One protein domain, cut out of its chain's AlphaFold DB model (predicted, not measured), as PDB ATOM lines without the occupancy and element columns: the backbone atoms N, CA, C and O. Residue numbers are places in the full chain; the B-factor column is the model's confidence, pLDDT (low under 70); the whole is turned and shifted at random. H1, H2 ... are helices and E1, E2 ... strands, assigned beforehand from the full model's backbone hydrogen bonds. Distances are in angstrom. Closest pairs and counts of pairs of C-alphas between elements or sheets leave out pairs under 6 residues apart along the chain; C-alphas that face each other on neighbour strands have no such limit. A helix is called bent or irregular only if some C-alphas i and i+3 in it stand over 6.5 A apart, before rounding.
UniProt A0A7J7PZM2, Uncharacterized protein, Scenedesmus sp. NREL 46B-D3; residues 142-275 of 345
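AT A GLANCE: This is residues 142 to 275 of the 345 residues of an uncharacterized protein of Scenedesmus sp. NREL 46B-D3 (UniProt A0A7J7PZM2). A twisted three-strand sheet covers one side of a kinked helix, H3, which runs through the middle; H1 crosses H3 on the side away from the sheet, and H4 crosses it near residues 225 to 230. H2 packs on H3 at residues 216 to 217, H5 packs on it at residues 228 to 232, and the turn of the E1 and E2 hairpin, residues 189 to 194, sticks out. The printed part has 134 residues, with five named helices and three named strands in the order H1 H2 E1 E2 E3 H3 H4 H5; the sheet, E1 - E2 - E3, is antiparallel and the class is mixed, helices and strands. It is compact, with a radius of gyration of the C-alphas of 14.5 A and spans of 46 by 35 by 29 A.

HOW THE PARTS SIT: The strongly twisted sheet holds E1, residues 183 to 190, E2, residues 193 to 204, and E3, residues 207 to 213, in a meander, each strand the antiparallel neighbour of the one before. E1 and E2 form a hairpin, with N 186 and O 197 at 2.8 A, within hydrogen-bond range; E2 bends by 56 degrees at residue 196. E2 and E3 form another hairpin, with N 213 and O 198 at 2.7 A, within hydrogen-bond range. H3, residues 216 to 235, is on one face of the sheet, making two layers, a sheet with a helix on one face. Its height over the sheet is 10.1 A, and it runs along the strands, at 7 degrees to E2 on the local plane; the closest C-alphas, of Met 200 and Ala 219, are 5.1 A apart. H3 is the hub, touching four helices. With its residues 217 to 225 it touches H1, residues 142 to 165, about perpendicular at 83 degrees; the closest C-alphas, of Val 155 and Ala 222, are 5.6 A apart. H4, residues 249 to 262, touches H3 about perpendicular at 88 degrees, closest at the C-alphas of Ala 229 and Ala 256, 5.0 A. H4 also touches H1, closest at the C-alphas of Ala 154 and Gln 251, 4.6 A. H2, residues 167 to 175, touches H3, closest at the C-alphas of Leu 173 and Leu 217, 5.8 A. H5, residues 269 to 273, touches H3, closest at the C-alphas of Leu 230 and Ala 269, 5.2 A. Every O i to N i+4 pair is within hydrogen-bond range in H1, H2, H4 and H5; in H3 13 of 16 are.

IN THESE COORDINATES: H1 begins at C-alpha 142, (-37.171, 7.280, -14.710), and is 34.1 A long. E2 is 32.6 A, E1 20.5 A, E3 20.3 A and H4 19.9 A long. H3 measures 23.6 A and is irregular, with C-alphas 230 and 233 9.5 A apart and a kink of 80 degrees near residue 229. H5 ends at C-alpha 273, (-10.840, 3.773, -6.640).

THE WHOLE: The C-alphas farthest apart, of Gly 193 and Gly 275, are 48.4 A apart. The printed part has no cut; the link from H3 to H4, residues 236 to 248, is long. Residues 235 to 237 and 270 to 275 have pLDDT under 70.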
ATOM      1  N   PRO A 142     -37.764   5.971 -14.455       75.44
ATOM      2  CA  PRO A 142     -37.171   7.280 -14.710       75.44
ATOM      3  C   PRO A 142     -35.670   7.309 -14.403       75.44
ATOM      4  O   PRO A 142     -34.911   7.850 -15.200       75.44
ATOM      5  N   ALA A 143     -35.219   6.684 -13.310       77.06
ATOM      6  CA  ALA A 143     -33.800   6.613 -12.955       77.06
ATOM      7  C   ALA A 143     -32.983   5.854 -14.014       77.06
ATOM      8  O   ALA A 143     -32.015   6.385 -14.543       77.06
ATOM      9  N   VAL A 144     -33.436   4.672 -14.446       80.56
ATOM     10  CA  VAL A 144     -32.799   3.898 -15.530       80.56
ATOM     11  C   VAL A 144     -32.744   4.685 -16.841       80.56
ATOM     12  O   VAL A 144     -31.768   4.595 -17.586       80.56
ATOM     13  N   ARG A 145     -33.793   5.456 -17.154       84.81
ATOM     14  CA  ARG A 145     -33.804   6.320 -18.343       84.81
ATOM     15  C   ARG A 145     -32.808   7.469 -18.216       84.81
ATOM     16  O   ARG A 145     -32.121   7.735 -19.197       84.81
ATOM     17  N   ARG A 146     -32.700   8.092 -17.039       88.44
ATOM     18  CA  ARG A 146     -31.715   9.147 -16.756       88.44
ATOM     19  C   ARG A 146     -30.289   8.630 -16.911       88.44
ATOM     20  O   ARG A 146     -29.548   9.201 -17.698       88.44
ATOM     21  N   VAL A 147     -29.954   7.490 -16.306       89.88
ATOM     22  CA  VAL A 147     -28.628   6.857 -16.457       89.88
ATOM     23  C   VAL A 147     -28.339   6.512 -17.923       89.88
ATOM     24  O   VAL A 147     -27.269   6.802 -18.456       89.88
ATOM     25  N   ALA A 148     -29.313   5.939 -18.638       90.25
ATOM     26  CA  ALA A 148     -29.143   5.608 -20.052       90.25
ATOM     27  C   ALA A 148     -28.976   6.841 -20.960       90.25
ATOM     28  O   ALA A 148     -28.284   6.730 -21.978       90.25
ATOM     29  N   ALA A 149     -29.615   7.963 -20.610       89.69
ATOM     30  CA  ALA A 149     -29.476   9.247 -21.287       89.69
ATOM     31  C   ALA A 149     -28.132   9.913 -20.959       89.69
ATOM     32  O   ALA A 149     -27.455  10.353 -21.882       89.69
ATOM     33  N   GLY A 150     -27.699   9.887 -19.694       93.75
ATOM     34  CA  GLY A 150     -26.387  10.370 -19.261       93.75
ATOM     35  C   GLY A 150     -25.252   9.652 -19.986       93.75
ATOM     36  O   GLY A 150     -24.405  10.293 -20.600       93.75
ATOM     37  N   ALA A 151     -25.301   8.321 -20.063       95.50
ATOM     38  CA  ALA A 151     -24.328   7.553 -20.837       95.50
ATOM     39  C   ALA A 151     -24.383   7.843 -22.351       95.50
ATOM     40  O   ALA A 151     -23.366   7.754 -23.033       95.50
ATOM     41  N   ALA A 152     -25.555   8.174 -22.908       95.44
ATOM     42  CA  ALA A 152     -25.657   8.571 -24.315       95.44
ATOM     43  C   ALA A 152     -25.044   9.960 -24.559       95.44
ATOM     44  O   ALA A 152     -24.327  10.136 -25.542       95.44
ATOM     45  N   ALA A 153     -25.271  10.911 -23.648       96.56
ATOM     46  CA  ALA A 153     -24.647  12.230 -23.675       96.56
ATOM     47  C   ALA A 153     -23.121  12.134 -23.511       96.56
ATOM     48  O   ALA A 153     -22.391  12.770 -24.264       96.56
ATOM     49  N   ALA A 154     -22.638  11.267 -22.616       97.38
ATOM     50  CA  ALA A 154     -21.214  10.982 -22.447       97.38
ATOM     51  C   ALA A 154     -20.568  10.448 -23.734       97.38
ATOM     52  O   ALA A 154     -19.495  10.908 -24.113       97.38
ATOM     53  N   VAL A 155     -21.233   9.533 -24.452       98.25
ATOM     54  CA  VAL A 155     -20.748   9.057 -25.761       98.25
ATOM     55  C   VAL A 155     -20.724  10.190 -26.786       98.25
ATOM     56  O   VAL A 155     -19.740  10.322 -27.506       98.25
ATOM     57  N   ALA A 156     -21.761  11.028 -26.852       97.94
ATOM     58  CA  ALA A 156     -21.786  12.163 -27.775       97.94
ATOM     59  C   ALA A 156     -20.661  13.178 -27.483       97.94
ATOM     60  O   ALA A 156     -19.985  13.628 -28.407       97.94
ATOM     61  N   ALA A 157     -20.412  13.482 -26.204       97.56
ATOM     62  CA  ALA A 157     -19.310  14.338 -25.771       97.56
ATOM     63  C   ALA A 157     -17.942  13.717 -26.102       97.56
ATOM     64  O   ALA A 157     -17.062  14.400 -26.618       97.56
ATOM     65  N   ALA A 158     -17.788  12.408 -25.898       98.12
ATOM     66  CA  ALA A 158     -16.574  11.683 -26.253       98.12
ATOM     67  C   ALA A 158     -16.317  11.666 -27.770       98.12
ATOM     68  O   ALA A 158     -15.174  11.785 -28.198       98.12
ATOM     69  N   VAL A 159     -17.364  11.579 -28.596       98.50
ATOM     70  CA  VAL A 159     -17.249  11.714 -30.059       98.50
ATOM     71  C   VAL A 159     -16.763  13.113 -30.446       98.50
ATOM     72  O   VAL A 159     -15.911  13.241 -31.326       98.50
ATOM     73  N   ALA A 160     -17.273  14.162 -29.797       98.12
ATOM     74  CA  ALA A 160     -16.804  15.527 -30.027       98.12
ATOM     75  C   ALA A 160     -15.333  15.700 -29.606       98.12
ATOM     76  O   ALA A 160     -14.541  16.249 -30.373       98.12
ATOM     77  N   ALA A 161     -14.947  15.170 -28.440       97.62
ATOM     78  CA  ALA A 161     -13.568  15.198 -27.957       97.62
ATOM     79  C   ALA A 161     -12.611  14.424 -28.879       97.62
ATOM     80  O   ALA A 161     -11.527  14.918 -29.182       97.62
ATOM     81  N   ALA A 162     -13.029  13.259 -29.382       97.94
ATOM     82  CA  ALA A 162     -12.260  12.463 -30.334       97.94
ATOM     83  C   ALA A 162     -12.001  13.231 -31.635       97.94
ATOM     84  O   ALA A 162     -10.859  13.335 -32.063       97.94
ATOM     85  N   ARG A 163     -13.032  13.862 -32.214       98.38
ATOM     86  CA  ARG A 163     -12.873  14.693 -33.420       98.38
ATOM     87  C   ARG A 163     -11.938  15.883 -33.215       98.38
ATOM     88  O   ARG A 163     -11.268  16.281 -34.157       98.38
ATOM     89  N   ALA A 164     -11.917  16.463 -32.017       97.88
ATOM     90  CA  ALA A 164     -11.069  17.611 -31.714       97.88
ATOM     91  C   ALA A 164      -9.607  17.223 -31.441       97.88
ATOM     92  O   ALA A 164      -8.701  17.958 -31.820       97.88
ATOM     93  N   ARG A 165      -9.374  16.094 -30.758       97.81
ATOM     94  CA  ARG A 165      -8.040  15.678 -30.286       97.81
ATOM     95  C   ARG A 165      -7.327  14.709 -31.234       97.81
ATOM     96  O   ARG A 165      -6.104  14.646 -31.191       97.81
ATOM     97  N   ASP A 166      -8.071  13.962 -32.047       97.38
ATOM     98  CA  ASP A 166      -7.557  12.993 -33.026       97.38
ATOM     99  C   ASP A 166      -8.477  12.942 -34.272       97.38
ATOM    100  O   ASP A 166      -9.263  12.000 -34.461       97.38
ATOM    101  N   PRO A 167      -8.453  14.005 -35.102       97.69
ATOM    102  CA  PRO A 167      -9.345  14.134 -36.251       97.69
ATOM    103  C   PRO A 167      -9.108  13.052 -37.312       97.69
ATOM    104  O   PRO A 167     -10.077  12.572 -37.901       97.69
ATOM    105  N   ASP A 168      -7.858  12.632 -37.523       97.75
ATOM    106  CA  ASP A 168      -7.496  11.655 -38.554       97.75
ATOM    107  C   ASP A 168      -8.093  10.278 -38.244       97.75
ATOM    108  O   ASP A 168      -8.794   9.703 -39.081       97.75
ATOM    109  N   THR A 169      -7.912   9.770 -37.020       97.44
ATOM    110  CA  THR A 169      -8.507   8.492 -36.599       97.44
ATOM    111  C   THR A 169     -10.035   8.565 -36.611       97.44
ATOM    112  O   THR A 169     -10.710   7.635 -37.069       97.44
ATOM    113  N   ALA A 170     -10.613   9.682 -36.151       97.88
ATOM    114  CA  ALA A 170     -12.061   9.878 -36.157       97.88
ATOM    115  C   ALA A 170     -12.642   9.854 -37.581       97.88
ATOM    116  O   ALA A 170     -13.689   9.233 -37.802       97.88
ATOM    117  N   GLN A 171     -11.956  10.480 -38.541       98.06
ATOM    118  CA  GLN A 171     -12.344  10.484 -39.948       98.06
ATOM    119  C   GLN A 171     -12.200   9.090 -40.569       98.06
ATOM    120  O   GLN A 171     -13.142   8.599 -41.191       98.06
ATOM    121  N   GLN A 172     -11.090   8.390 -40.320       97.88
ATOM    122  CA  GLN A 172     -10.881   7.026 -40.816       97.88
ATOM    123  C   GLN A 172     -11.951   6.038 -40.325       97.88
ATOM    124  O   GLN A 172     -12.429   5.193 -41.087       97.88
ATOM    125  N   LEU A 173     -12.371   6.143 -39.059       97.25
ATOM    126  CA  LEU A 173     -13.481   5.345 -38.532       97.25
ATOM    127  C   LEU A 173     -14.800   5.684 -39.227       97.25
ATOM    128  O   LEU A 173     -15.572   4.778 -39.542       97.25
ATOM    129  N   GLN A 174     -15.070   6.972 -39.453       96.19
ATOM    130  CA  GLN A 174     -16.302   7.448 -40.079       96.19
ATOM    131  C   GLN A 174     -16.422   6.981 -41.537       96.19
ATOM    132  O   GLN A 174     -17.500   6.531 -41.937       96.19
ATOM    133  N   ASP A 175     -15.317   7.019 -42.282       95.50
ATOM    134  CA  ASP A 175     -15.227   6.560 -43.673       95.50
ATOM    135  C   ASP A 175     -15.125   5.031 -43.782       95.50
ATOM    136  O   ASP A 175     -15.322   4.449 -44.850       95.50
ATOM    137  N   GLY A 176     -14.856   4.353 -42.663       92.88
ATOM    138  CA  GLY A 176     -14.725   2.902 -42.583       92.88
ATOM    139  C   GLY A 176     -13.390   2.362 -43.099       92.88
ATOM    140  O   GLY A 176     -13.273   1.149 -43.281       92.88
ATOM    141  N   SER A 177     -12.392   3.225 -43.316       95.62
ATOM    142  CA  SER A 177     -11.017   2.817 -43.627       95.62
ATOM    143  C   SER A 177     -10.316   2.214 -42.407       95.62
ATOM    144  O   SER A 177      -9.480   1.324 -42.560       95.62
ATOM    145  N   LEU A 178     -10.729   2.612 -41.199       95.31
ATOM    146  CA  LEU A 178     -10.342   1.973 -39.945       95.31
ATOM    147  C   LEU A 178     -11.513   1.173 -39.361       95.31
ATOM    148  O   LEU A 178     -12.644   1.651 -39.248       95.31
ATOM    149  N   LYS A 179     -11.244  -0.072 -38.955       93.88
ATOM    150  CA  LYS A 179     -12.233  -0.922 -38.285       93.88
ATOM    151  C   LYS A 179     -12.215  -0.653 -36.774       93.88
ATOM    152  O   LYS A 179     -11.189  -0.920 -36.152       93.88
ATOM    153  N   PRO A 180     -13.341  -0.246 -36.155       94.38
ATOM    154  CA  PRO A 180     -13.375   0.021 -34.723       94.38
ATOM    155  C   PRO A 180     -13.173  -1.257 -33.896       94.38
ATOM    156  O   PRO A 180     -13.869  -2.266 -34.087       94.38
ATOM    157  N   ALA A 181     -12.244  -1.208 -32.945       93.44
ATOM    158  CA  ALA A 181     -12.016  -2.237 -31.946       93.44
ATOM    159  C   ALA A 181     -13.273  -2.452 -31.092       93.44
ATOM    160  O   ALA A 181     -14.030  -1.527 -30.789       93.44
ATOM    161  N   GLY A 182     -13.534  -3.717 -30.748       93.12
ATOM    162  CA  GLY A 182     -14.693  -4.089 -29.935       93.12
ATOM    163  C   GLY A 182     -16.054  -3.858 -30.593       93.12
ATOM    164  O   GLY A 182     -17.079  -4.073 -29.950       93.12
ATOM    165  N   SER A 183     -16.089  -3.461 -31.866       94.19
ATOM    166  CA  SER A 183     -17.319  -3.100 -32.565       94.19
ATOM    167  C   SER A 183     -17.516  -3.916 -33.842       94.19
ATOM    168  O   SER A 183     -16.571  -4.375 -34.483       94.19
ATOM    169  N   TYR A 184     -18.773  -4.140 -34.217       94.00
ATOM    170  CA  TYR A 184     -19.132  -4.848 -35.443       94.00
ATOM    171  C   TYR A 184     -20.414  -4.285 -36.050       94.00
ATOM    172  O   TYR A 184     -21.277  -3.754 -35.355       94.00
ATOM    173  N   ARG A 185     -20.563  -4.421 -37.367       94.50
ATOM    174  CA  ARG A 185     -21.766  -3.993 -38.082       94.50
ATOM    175  C   ARG A 185     -22.839  -5.083 -37.974       94.50
ATOM    176  O   ARG A 185     -22.604  -6.227 -38.358       94.50
ATOM    177  N   GLN A 186     -24.019  -4.740 -37.462       91.12
ATOM    178  CA  GLN A 186     -25.152  -5.655 -37.306       91.12
ATOM    179  C   GLN A 186     -26.356  -5.178 -38.118       91.12
ATOM    180  O   GLN A 186     -26.737  -4.006 -38.081       91.12
ATOM    181  N   ARG A 187     -26.996  -6.111 -38.829       90.06
ATOM    182  CA  ARG A 187     -28.277  -5.859 -39.489       90.06
ATOM    183  C   ARG A 187     -29.389  -5.883 -38.440       90.06
ATOM    184  O   ARG A 187     -29.617  -6.905 -37.794       90.06
ATOM    185  N   HIS A 188     -30.064  -4.757 -38.271       80.88
ATOM    186  CA  HIS A 188     -31.251  -4.600 -37.443       80.88
ATOM    187  C   HIS A 188     -32.503  -4.580 -38.319       80.88
ATOM    188  O   HIS A 188     -32.485  -4.066 -39.431       80.88
ATOM    189  N   PHE A 189     -33.598  -5.136 -37.809       78.56
ATOM    190  CA  PHE A 189     -34.906  -5.066 -38.454       78.56
ATOM    191  C   PHE A 189     -35.778  -4.087 -37.674       78.56
ATOM    192  O   PHE A 189     -36.112  -4.337 -36.514       78.56
ATOM    193  N   THR A 190     -36.115  -2.959 -38.293       81.56
ATOM    194  CA  THR A 190     -37.082  -1.986 -37.776       81.56
ATOM    195  C   THR A 190     -38.411  -2.137 -38.516       81.56
ATOM    196  O   THR A 190     -38.500  -2.848 -39.516       81.56
ATOM    197  N   LYS A 191     -39.466  -1.456 -38.042       81.75
ATOM    198  CA  LYS A 191     -40.756  -1.399 -38.760       81.75
ATOM    199  C   LYS A 191     -40.597  -0.869 -40.195       81.75
ATOM    200  O   LYS A 191     -41.342  -1.276 -41.070       81.75
ATOM    201  N   SER A 192     -39.606  -0.004 -40.419       84.50
ATOM    202  CA  SER A 192     -39.241   0.582 -41.714       84.50
ATOM    203  C   SER A 192     -38.339  -0.299 -42.591       84.50
ATOM    204  O   SER A 192     -37.941   0.134 -43.667       84.50
ATOM    205  N   GLY A 193     -38.002  -1.520 -42.159       82.56
ATOM    206  CA  GLY A 193     -37.175  -2.456 -42.923       82.56
ATOM    207  C   GLY A 193     -35.800  -2.731 -42.302       82.56
ATOM    208  O   GLY A 193     -35.554  -2.437 -41.129       82.56
ATOM    209  N   PRO A 194     -34.898  -3.390 -43.047       84.25
ATOM    210  CA  PRO A 194     -33.560  -3.695 -42.563       84.25
ATOM    211  C   PRO A 194     -32.677  -2.440 -42.560       84.25
ATOM    212  O   PRO A 194     -32.446  -1.844 -43.606       84.25
ATOM    213  N   CYS A 195     -32.108  -2.090 -41.410       89.19
ATOM    214  CA  CYS A 195     -31.092  -1.049 -41.289       89.19
ATOM    215  C   CYS A 195     -29.783  -1.628 -40.745       89.19
ATOM    216  O   CYS A 195     -29.766  -2.608 -39.997       89.19
ATOM    217  N   TRP A 196     -28.659  -1.039 -41.135       90.75
ATOM    218  CA  TRP A 196     -27.363  -1.390 -40.567       90.75
ATOM    219  C   TRP A 196     -27.074  -0.489 -39.374       90.75
ATOM    220  O   TRP A 196     -27.221   0.725 -39.474       90.75
ATOM    221  N   ARG A 197     -26.659  -1.081 -38.254       94.38
ATOM    222  CA  ARG A 197     -26.192  -0.348 -37.074       94.38
ATOM    223  C   ARG A 197     -24.832  -0.865 -36.644       94.38
ATOM    224  O   ARG A 197     -24.501  -2.026 -36.894       94.38
ATOM    225  N   TRP A 198     -24.065  -0.015 -35.981       95.62
ATOM    226  CA  TRP A 198     -22.803  -0.407 -35.369       95.62
ATOM    227  C   TRP A 198     -23.059  -0.868 -33.944       95.62
ATOM    228  O   TRP A 198     -23.741  -0.191 -33.185       95.62
ATOM    229  N   CYS A 199     -22.565  -2.043 -33.583       94.69
ATOM    230  CA  CYS A 199     -22.741  -2.625 -32.266       94.69
ATOM    231  C   CYS A 199     -21.397  -2.680 -31.559       94.69
ATOM    232  O   CYS A 199     -20.497  -3.388 -32.001       94.69
ATOM    233  N   MET A 200     -21.305  -1.983 -30.435       95.25
ATOM    234  CA  MET A 200     -20.233  -2.162 -29.468       95.25
ATOM    235  C   MET A 200     -20.473  -3.471 -28.704       95.25
ATOM    236  O   MET A 200     -21.615  -3.781 -28.349       95.25
ATOM    237  N   GLN A 201     -19.419  -4.259 -28.484       94.62
ATOM    238  CA  GLN A 201     -19.435  -5.531 -27.765       94.62
ATOM    239  C   GLN A 201     -18.349  -5.566 -26.695       94.62
ATOM    240  O   GLN A 201     -17.160  -5.565 -26.995       94.62
ATOM    241  N   LEU A 202     -18.772  -5.731 -25.448       92.31
ATOM    242  CA  LEU A 202     -17.894  -5.948 -24.304       92.31
ATOM    243  C   LEU A 202     -17.951  -7.409 -23.873       92.31
ATOM    244  O   LEU A 202     -19.013  -8.045 -23.915       92.31
ATOM    245  N   ARG A 203     -16.808  -7.933 -23.430       89.31
ATOM    246  CA  ARG A 203     -16.698  -9.260 -22.824       89.31
ATOM    247  C   ARG A 203     -15.997  -9.141 -21.479       89.31
ATOM    248  O   ARG A 203     -14.861  -8.693 -21.431       89.31
ATOM    249  N   VAL A 204     -16.679  -9.583 -20.426       84.00
ATOM    250  CA  VAL A 204     -16.145  -9.669 -19.062       84.00
ATOM    251  C   VAL A 204     -16.302 -11.123 -18.622       84.00
ATOM    252  O   VAL A 204     -17.418 -11.598 -18.388       84.00
ATOM    253  N   GLY A 205     -15.197 -11.873 -18.625       85.12
ATOM    254  CA  GLY A 205     -15.222 -13.333 -18.487       85.12
ATOM    255  C   GLY A 205     -16.072 -13.996 -19.580       85.12
ATOM    256  O   GLY A 205     -15.894 -13.736 -20.771       85.12
ATOM    257  N   ALA A 206     -17.033 -14.834 -19.181       76.50
ATOM    258  CA  ALA A 206     -17.977 -15.487 -20.098       76.50
ATOM    259  C   ALA A 206     -19.181 -14.602 -20.490       76.50
ATOM    260  O   ALA A 206     -19.974 -14.979 -21.358       76.50
ATOM    261  N   VAL A 207     -19.354 -13.438 -19.853       76.06
ATOM    262  CA  VAL A 207     -20.522 -12.575 -20.058       76.06
ATOM    263  C   VAL A 207     -20.256 -11.590 -21.188       76.06
ATOM    264  O   VAL A 207     -19.214 -10.941 -21.250       76.06
ATOM    265  N   ARG A 208     -21.244 -11.447 -22.074       86.69
ATOM    266  CA  ARG A 208     -21.230 -10.487 -23.178       86.69
ATOM    267  C   ARG A 208     -22.273  -9.396 -22.951       86.69
ATOM    268  O   ARG A 208     -23.427  -9.699 -22.637       86.69
ATOM    269  N   ALA A 209     -21.887  -8.144 -23.166       87.69
ATOM    270  CA  ALA A 209     -22.814  -7.023 -23.303       87.69
ATOM    271  C   ALA A 209     -22.645  -6.380 -24.678       87.69
ATOM    272  O   ALA A 209     -21.546  -6.363 -25.229       87.69
ATOM    273  N   SER A 210     -23.738  -5.878 -25.245       91.50
ATOM    274  CA  SER A 210     -23.702  -5.183 -26.527       91.50
ATOM    275  C   SER A 210     -24.718  -4.055 -26.585       91.50
ATOM    276  O   SER A 210     -25.833  -4.209 -26.078       91.50
ATOM    277  N   ARG A 211     -24.361  -2.956 -27.251       92.38
ATOM    278  CA  ARG A 211     -25.250  -1.815 -27.504       92.38
ATOM    279  C   ARG A 211     -25.052  -1.297 -28.925       92.38
ATOM    280  O   ARG A 211     -23.933  -1.290 -29.427       92.38
ATOM    281  N   SER A 212     -26.148  -0.901 -29.569       93.38
ATOM    282  CA  SER A 212     -26.148  -0.422 -30.955       93.38
ATOM    283  C   SER A 212     -26.129   1.106 -31.023       93.38
ATOM    284  O   SER A 212     -26.853   1.770 -30.282       93.38
ATOM    285  N   TYR A 213     -25.369   1.629 -31.975       95.00
ATOM    286  CA  TYR A 213     -25.104   3.036 -32.255       95.00
ATOM    287  C   TYR A 213     -25.392   3.345 -33.730       95.00
ATOM    288  O   TYR A 213     -25.662   2.435 -34.527       95.00
ATOM    289  N   GLY A 214     -25.469   4.631 -34.070       94.06
ATOM    290  CA  GLY A 214     -25.720   5.101 -35.431       94.06
ATOM    291  C   GLY A 214     -24.460   5.068 -36.293       94.06
ATOM    292  O   GLY A 214     -24.539   4.690 -37.460       94.06
ATOM    293  N   SER A 215     -23.304   5.382 -35.707       96.69
ATOM    294  CA  SER A 215     -22.026   5.485 -36.419       96.69
ATOM    295  C   SER A 215     -20.946   4.542 -35.854       96.69
ATOM    296  O   SER A 215     -21.053   4.088 -34.707       96.69
ATOM    297  N   PRO A 216     -19.904   4.212 -36.644       97.50
ATOM    298  CA  PRO A 216     -18.752   3.453 -36.151       97.50
ATOM    299  C   PRO A 216     -17.987   4.221 -35.068       97.50
ATOM    300  O   PRO A 216     -17.561   3.615 -34.090       97.50
ATOM    301  N   LEU A 217     -17.883   5.546 -35.211       97.94
ATOM    302  CA  LEU A 217     -17.219   6.432 -34.258       97.94
ATOM    303  C   LEU A 217     -17.924   6.440 -32.891       97.94
ATOM    304  O   LEU A 217     -17.276   6.289 -31.863       97.94
ATOM    305  N   GLU A 218     -19.258   6.517 -32.868       98.00
ATOM    306  CA  GLU A 218     -20.037   6.395 -31.627       98.00
ATOM    307  C   GLU A 218     -19.810   5.042 -30.940       98.00
ATOM    308  O   GLU A 218     -19.647   4.984 -29.721       98.00
ATOM    309  N   ALA A 219     -19.799   3.947 -31.710       97.62
ATOM    310  CA  ALA A 219     -19.568   2.611 -31.168       97.62
ATOM    311  C   ALA A 219     -18.141   2.450 -30.612       97.62
ATOM    312  O   ALA A 219     -17.977   1.842 -29.554       97.62
ATOM    313  N   ALA A 220     -17.140   3.028 -31.286       97.69
ATOM    314  CA  ALA A 220     -15.747   3.069 -30.845       97.69
ATOM    315  C   ALA A 220     -15.584   3.849 -29.532       97.69
ATOM    316  O   ALA A 220     -15.117   3.287 -28.544       97.69
ATOM    317  N   CYS A 221     -16.062   5.098 -29.476       98.06
ATOM    318  CA  CYS A 221     -16.006   5.914 -28.260       98.06
ATOM    319  C   CYS A 221     -16.758   5.258 -27.099       98.06
ATOM    320  O   CYS A 221     -16.288   5.269 -25.965       98.06
ATOM    321  N   ALA A 222     -17.913   4.643 -27.367       97.88
ATOM    322  CA  ALA A 222     -18.633   3.907 -26.341       97.88
ATOM    323  C   ALA A 222     -17.833   2.707 -25.819       97.88
ATOM    324  O   ALA A 222     -17.839   2.461 -24.611       97.88
ATOM    325  N   TYR A 223     -17.178   1.950 -26.710       97.00
ATOM    326  CA  TYR A 223     -16.328   0.819 -26.336       97.00
ATOM    327  C   TYR A 223     -15.197   1.267 -25.417       97.00
ATOM    328  O   TYR A 223     -15.039   0.692 -24.341       97.00
ATOM    329  N   ASP A 224     -14.495   2.333 -25.786       96.81
ATOM    330  CA  ASP A 224     -13.369   2.858 -25.019       96.81
ATOM    331  C   ASP A 224     -13.805   3.374 -23.642       96.81
ATOM    332  O   ASP A 224     -13.210   2.994 -22.634       96.81
ATOM    333  N   LEU A 225     -14.913   4.125 -23.561       96.94
ATOM    334  CA  LEU A 225     -15.496   4.559 -22.283       96.94
ATOM    335  C   LEU A 225     -15.848   3.380 -21.371       96.94
ATOM    336  O   LEU A 225     -15.625   3.432 -20.163       96.94
ATOM    337  N   ALA A 226     -16.403   2.305 -21.927       95.44
ATOM    338  CA  ALA A 226     -16.751   1.137 -21.133       95.44
ATOM    339  C   ALA A 226     -15.523   0.340 -20.679       95.44
ATOM    340  O   ALA A 226     -15.520  -0.200 -19.574       95.44
ATOM    341  N   GLN A 227     -14.483   0.280 -21.509       94.50
ATOM    342  CA  GLN A 227     -13.198  -0.311 -21.146       94.50
ATOM    343  C   GLN A 227     -12.516   0.499 -20.032       94.50
ATOM    344  O   GLN A 227     -12.053  -0.092 -19.059       94.50
ATOM    345  N   LEU A 228     -12.533   1.835 -20.119       93.94
ATOM    346  CA  LEU A 228     -12.054   2.732 -19.061       93.94
ATOM    347  C   LEU A 228     -12.841   2.543 -17.762       93.94
ATOM    348  O   LEU A 228     -12.239   2.413 -16.700       93.94
ATOM    349  N   ALA A 229     -14.169   2.457 -17.841       93.88
ATOM    350  CA  ALA A 229     -15.015   2.242 -16.671       93.88
ATOM    351  C   ALA A 229     -14.714   0.904 -15.972       93.88
ATOM    352  O   ALA A 229     -14.681   0.836 -14.744       93.88
ATOM    353  N   LEU A 230     -14.488  -0.166 -16.739       91.88
ATOM    354  CA  LEU A 230     -14.251  -1.507 -16.199       91.88
ATOM    355  C   LEU A 230     -12.829  -1.709 -15.676       91.88
ATOM    356  O   LEU A 230     -12.659  -2.354 -14.647       91.88
ATOM    357  N   TYR A 231     -11.824  -1.188 -16.379       90.44
ATOM    358  CA  TYR A 231     -10.423  -1.564 -16.160       90.44
ATOM    359  C   TYR A 231      -9.515  -0.392 -15.765       90.44
ATOM    360  O   TYR A 231      -8.372  -0.612 -15.371       90.44
ATOM    361  N   GLY A 232     -10.004   0.846 -15.850       87.44
ATOM    362  CA  GLY A 232      -9.200   2.046 -15.641       87.44
ATOM    363  C   GLY A 232      -8.203   2.322 -16.781       87.44
ATOM    364  O   GLY A 232      -8.059   1.524 -17.713       87.44
ATOM    365  N   PRO A 233      -7.493   3.463 -16.728       82.56
ATOM    366  CA  PRO A 233      -6.600   3.896 -17.804       82.56
ATOM    367  C   PRO A 233      -5.331   3.038 -17.936       82.56
ATOM    368  O   PRO A 233      -4.837   2.852 -19.045       82.56
ATOM    369  N   ALA A 234      -4.819   2.475 -16.834       77.38
ATOM    370  CA  ALA A 234      -3.550   1.736 -16.820       77.38
ATOM    371  C   ALA A 234      -3.634   0.353 -17.492       77.38
ATOM    372  O   ALA A 234      -2.710  -0.063 -18.184       77.38
ATOM    373  N   VAL A 235      -4.747  -0.364 -17.311       68.94
ATOM    374  CA  VAL A 235      -4.907  -1.755 -17.783       68.94
ATOM    375  C   VAL A 235      -5.347  -1.820 -19.248       68.94
ATOM    376  O   VAL A 235      -5.186  -2.841 -19.918       68.94
ATOM    377  N   ALA A 236      -5.918  -0.735 -19.761       62.59
ATOM    378  CA  ALA A 236      -6.534  -0.714 -21.078       62.59
ATOM    379  C   ALA A 236      -5.677  -0.029 -22.164       62.59
ATOM    380  O   ALA A 236      -6.106   0.061 -23.317       62.59
ATOM    381  N   ALA A 237      -4.433   0.354 -21.841       66.50
ATOM    382  CA  ALA A 237      -3.447   0.802 -22.823       66.50
ATOM    383  C   ALA A 237      -3.277  -0.250 -23.944       66.50
ATOM    384  O   ALA A 237      -2.983  -1.416 -23.687       66.50
ATOM    385  N   GLY A 238      -3.526   0.151 -25.195       71.06
ATOM    386  CA  GLY A 238      -3.453  -0.720 -26.378       71.06
ATOM    387  C   GLY A 238      -4.745  -1.463 -26.751       71.06
ATOM    388  O   GLY A 238      -4.742  -2.242 -27.701       71.06
ATOM    389  N   ARG A 239      -5.856  -1.243 -26.035       80.06
ATOM    390  CA  ARG A 239      -7.176  -1.824 -26.368       80.06
ATOM    391  C   ARG A 239      -8.219  -0.793 -26.796       80.06
ATOM    392  O   ARG A 239      -9.346  -1.184 -27.099       80.06
ATOM    393  N   PHE A 240      -7.850   0.483 -26.796       91.00
ATOM    394  CA  PHE A 240      -8.725   1.586 -27.165       91.00
ATOM    395  C   PHE A 240      -8.605   1.943 -28.644       91.00
ATOM    396  O   PHE A 240      -7.568   1.716 -29.265       91.00
ATOM    397  N   ASN A 241      -9.669   2.524 -29.186       95.62
ATOM    398  CA  ASN A 241      -9.662   3.173 -30.489       95.62
ATOM    399  C   ASN A 241      -8.982   4.548 -30.416       95.62
ATOM    400  O   ASN A 241      -8.309   4.928 -31.365       95.62
ATOM    401  N   PHE A 242      -9.127   5.258 -29.292       95.62
ATOM    402  CA  PHE A 242      -8.478   6.542 -29.024       95.62
ATOM    403  C   PHE A 242      -7.652   6.506 -27.735       95.62
ATOM    404  O   PHE A 242      -7.906   5.720 -26.823       95.62
ATOM    405  N   ALA A 243      -6.663   7.390 -27.620       94.00
ATOM    406  CA  ALA A 243      -5.879   7.508 -26.397       94.00
ATOM    407  C   ALA A 243      -6.753   7.907 -25.191       94.00
ATOM    408  O   ALA A 243      -7.690   8.692 -25.319       94.00
ATOM    409  N   ALA A 244      -6.424   7.411 -23.993       93.44
ATOM    410  CA  ALA A 244      -7.251   7.612 -22.796       93.44
ATOM    411  C   ALA A 244      -7.496   9.096 -22.454       93.44
ATOM    412  O   ALA A 244      -8.575   9.432 -21.977       93.44
ATOM    413  N   TYR A 245      -6.544   9.990 -22.757       94.06
ATOM    414  CA  TYR A 245      -6.681  11.438 -22.532       94.06
ATOM    415  C   TYR A 245      -7.768  12.098 -23.401       94.06
ATOM    416  O   TYR A 245      -8.138  13.250 -23.175       94.06
ATOM    417  N   VAL A 246      -8.287  11.404 -24.420       96.44
ATOM    418  CA  VAL A 246      -9.440  11.867 -25.203       96.44
ATOM    419  C   VAL A 246     -10.716  11.870 -24.359       96.44
ATOM    420  O   VAL A 246     -11.607  12.680 -24.602       96.44
ATOM    421  N   TYR A 247     -10.786  11.022 -23.336       96.31
ATOM    422  CA  TYR A 247     -11.969  10.859 -22.506       96.31
ATOM    423  C   TYR A 247     -11.837  11.621 -21.194       96.31
ATOM    424  O   TYR A 247     -10.785  11.640 -20.559       96.31
ATOM    425  N   GLU A 248     -12.934  12.237 -20.776       95.75
ATOM    426  CA  GLU A 248     -13.023  12.909 -19.482       95.75
ATOM    427  C   GLU A 248     -13.600  11.969 -18.427       95.75
ATOM    428  O   GLU A 248     -14.447  11.124 -18.728       95.75
ATOM    429  N   GLN A 249     -13.196  12.151 -17.167       95.00
ATOM    430  CA  GLN A 249     -13.642  11.291 -16.068       95.00
ATOM    431  C   GLN A 249     -15.174  11.257 -15.944       95.00
ATOM    432  O   GLN A 249     -15.749  10.183 -15.807       95.00
ATOM    433  N   GLN A 250     -15.853  12.394 -16.135       95.56
ATOM    434  CA  GLN A 250     -17.319  12.461 -16.110       95.56
ATOM    435  C   GLN A 250     -17.976  11.534 -17.150       95.56
ATOM    436  O   GLN A 250     -19.030  10.945 -16.900       95.56
ATOM    437  N   GLN A 251     -17.357  11.378 -18.324       96.94
ATOM    438  CA  GLN A 251     -17.863  10.493 -19.375       96.94
ATOM    439  C   GLN A 251     -17.689   9.019 -18.977       96.94
ATOM    440  O   GLN A 251     -18.570   8.194 -19.236       96.94
ATOM    441  N   VAL A 252     -16.562   8.701 -18.330       95.75
ATOM    442  CA  VAL A 252     -16.256   7.365 -17.802       95.75
ATOM    443  C   VAL A 252     -17.227   7.001 -16.678       95.75
ATOM    444  O   VAL A 252     -17.789   5.907 -16.704       95.75
ATOM    445  N   ASP A 253     -17.507   7.924 -15.758       93.44
ATOM    446  CA  ASP A 253     -18.418   7.717 -14.626       93.44
ATOM    447  C   ASP A 253     -19.864   7.471 -15.085       93.44
ATOM    448  O   ASP A 253     -20.524   6.538 -14.622       93.44
ATOM    449  N   ALA A 254     -20.347   8.231 -16.072       94.50
ATOM    450  CA  ALA A 254     -21.677   8.017 -16.649       94.50
ATOM    451  C   ALA A 254     -21.805   6.635 -17.322       94.50
ATOM    452  O   ALA A 254     -22.855   5.983 -17.259       94.50
ATOM    453  N   MET A 255     -20.737   6.160 -17.973       95.81
ATOM    454  CA  MET A 255     -20.708   4.811 -18.540       95.81
ATOM    455  C   MET A 255     -20.613   3.740 -17.445       95.81
ATOM    456  O   MET A 255     -21.309   2.726 -17.525       95.81
ATOM    457  N   ALA A 256     -19.804   3.969 -16.409       93.19
ATOM    458  CA  ALA A 256     -19.680   3.117 -15.230       93.19
ATOM    459  C   ALA A 256     -21.034   2.898 -14.538       93.19
ATOM    460  O   ALA A 256     -21.415   1.752 -14.291       93.19
ATOM    461  N   GLU A 257     -21.797   3.967 -14.306       91.56
ATOM    462  CA  GLU A 257     -23.127   3.901 -13.697       91.56
ATOM    463  C   GLU A 257     -24.098   3.065 -14.543       91.56
ATOM    464  O   GLU A 257     -24.803   2.187 -14.030       91.56
ATOM    465  N   LEU A 258     -24.089   3.260 -15.867       93.50
ATOM    466  CA  LEU A 258     -24.889   2.445 -16.777       93.50
ATOM    467  C   LEU A 258     -24.501   0.965 -16.708       93.50
ATOM    468  O   LEU A 258     -25.385   0.101 -16.676       93.50
ATOM    469  N   LEU A 259     -23.203   0.656 -16.737       91.75
ATOM    470  CA  LEU A 259     -22.714  -0.720 -16.688       91.75
ATOM    471  C   LEU A 259     -23.100  -1.387 -15.371       91.75
ATOM    472  O   LEU A 259     -23.647  -2.488 -15.412       91.75
ATOM    473  N   TRP A 260     -22.919  -0.699 -14.245       88.50
ATOM    474  CA  TRP A 260     -23.324  -1.175 -12.927       88.50
ATOM    475  C   TRP A 260     -24.830  -1.458 -12.871       88.50
ATOM    476  O   TRP A 260     -25.247  -2.565 -12.536       88.50
ATOM    477  N   GLN A 261     -25.670  -0.529 -13.336       86.25
ATOM    478  CA  GLN A 261     -27.125  -0.708 -13.330       86.25
ATOM    479  C   GLN A 261     -27.594  -1.876 -14.220       86.25
ATOM    480  O   GLN A 261     -28.621  -2.516 -13.955       86.25
ATOM    481  N   LYS A 262     -26.878  -2.150 -15.319       85.19
ATOM    482  CA  LYS A 262     -27.179  -3.270 -16.226       85.19
ATOM    483  C   LYS A 262     -26.584  -4.592 -15.751       85.19
ATOM    484  O   LYS A 262     -27.143  -5.640 -16.080       85.19
ATOM    485  N   ARG A 263     -25.455  -4.548 -15.046       85.31
ATOM    486  CA  ARG A 263     -24.648  -5.691 -14.615       85.31
ATOM    487  C   ARG A 263     -24.027  -5.404 -13.235       85.31
ATOM    488  O   ARG A 263     -22.829  -5.154 -13.164       85.31
ATOM    489  N   PRO A 264     -24.799  -5.515 -12.137       81.31
ATOM    490  CA  PRO A 264     -24.291  -5.213 -10.793       81.31
ATOM    491  C   PRO A 264     -23.124  -6.108 -10.353       81.31
ATOM    492  O   PRO A 264     -22.332  -5.724  -9.504       81.31
ATOM    493  N   SER A 265     -22.992  -7.300 -10.948       79.69
ATOM    494  CA  SER A 265     -21.888  -8.228 -10.682       79.69
ATOM    495  C   SER A 265     -20.571  -7.857 -11.368       79.69
ATOM    496  O   SER A 265     -19.573  -8.553 -11.188       79.69
ATOM    497  N   TRP A 266     -20.550  -6.814 -12.201       82.94
ATOM    498  CA  TRP A 266     -19.321  -6.338 -12.821       82.94
ATOM    499  C   TRP A 266     -18.584  -5.428 -11.846       82.94
ATOM    500  O   TRP A 266     -19.137  -4.440 -11.374       82.94
ATOM    501  N   GLN A 267     -17.327  -5.763 -11.559       79.38
ATOM    502  CA  GLN A 267     -16.439  -4.879 -10.815       79.38
ATOM    503  C   GLN A 267     -16.057  -3.715 -11.730       79.38
ATOM    504  O   GLN A 267     -15.402  -3.916 -12.751       79.38
ATOM    505  N   VAL A 268     -16.534  -2.519 -11.403       77.62
ATOM    506  CA  VAL A 268     -16.261  -1.295 -12.159       77.62
ATOM    507  C   VAL A 268     -15.122  -0.566 -11.450       77.62
ATOM    508  O   VAL A 268     -15.265  -0.216 -10.280       77.62
ATOM    509  N   ALA A 269     -13.991  -0.355 -12.128       72.75
ATOM    510  CA  ALA A 269     -12.778   0.224 -11.540       72.75
ATOM    511  C   ALA A 269     -13.031   1.586 -10.865       72.75
ATOM    512  O   ALA A 269     -12.486   1.851  -9.794       72.75
ATOM    513  N   ALA A 270     -13.930   2.405 -11.426       60.78
ATOM    514  CA  ALA A 270     -14.346   3.680 -10.828       60.78
ATOM    515  C   ALA A 270     -14.920   3.522  -9.402       60.78
ATOM    516  O   ALA A 270     -14.717   4.380  -8.553       60.78
ATOM    517  N   GLN A 271     -15.575   2.395  -9.097       60.66
ATOM    518  CA  GLN A 271     -16.112   2.116  -7.759       60.66
ATOM    519  C   GLN A 271     -15.060   1.573  -6.783       60.66
ATOM    520  O   GLN A 271     -15.271   1.639  -5.577       60.66
ATOM    521  N   GLN A 272     -13.952   1.023  -7.287       60.16
ATOM    522  CA  GLN A 272     -12.856   0.506  -6.461       60.16
ATOM    523  C   GLN A 272     -11.862   1.605  -6.073       60.16
ATOM    524  O   GLN A 272     -11.286   1.543  -4.990       60.16
ATOM    525  N   ALA A 273     -11.682   2.613  -6.932       56.88
ATOM    526  CA  ALA A 273     -10.840   3.773  -6.640       56.88
ATOM    527  C   ALA A 273     -11.458   4.695  -5.568       56.88
ATOM    528  O   ALA A 273     -10.729   5.331  -4.811       56.88
ATOM    529  N   GLU A 274     -12.789   4.730  -5.461       50.69
ATOM    530  CA  GLU A 274     -13.518   5.543  -4.486       50.69
ATOM    531  C   GLU A 274     -14.115   4.691  -3.356       50.69
ATOM    532  O   GLU A 274     -15.335   4.536  -3.246       50.69
ATOM    533  N   GLY A 275     -13.273   4.229  -2.429       50.00
ATOM    534  CA  GLY A 275     -13.698   3.806  -1.081       50.00
ATOM    535  C   GLY A 275     -14.339   4.929  -0.237       50.00
ATOM    536  O   GLY A 275     -14.316   4.862   0.988       50.00
TER     537      GLY A 275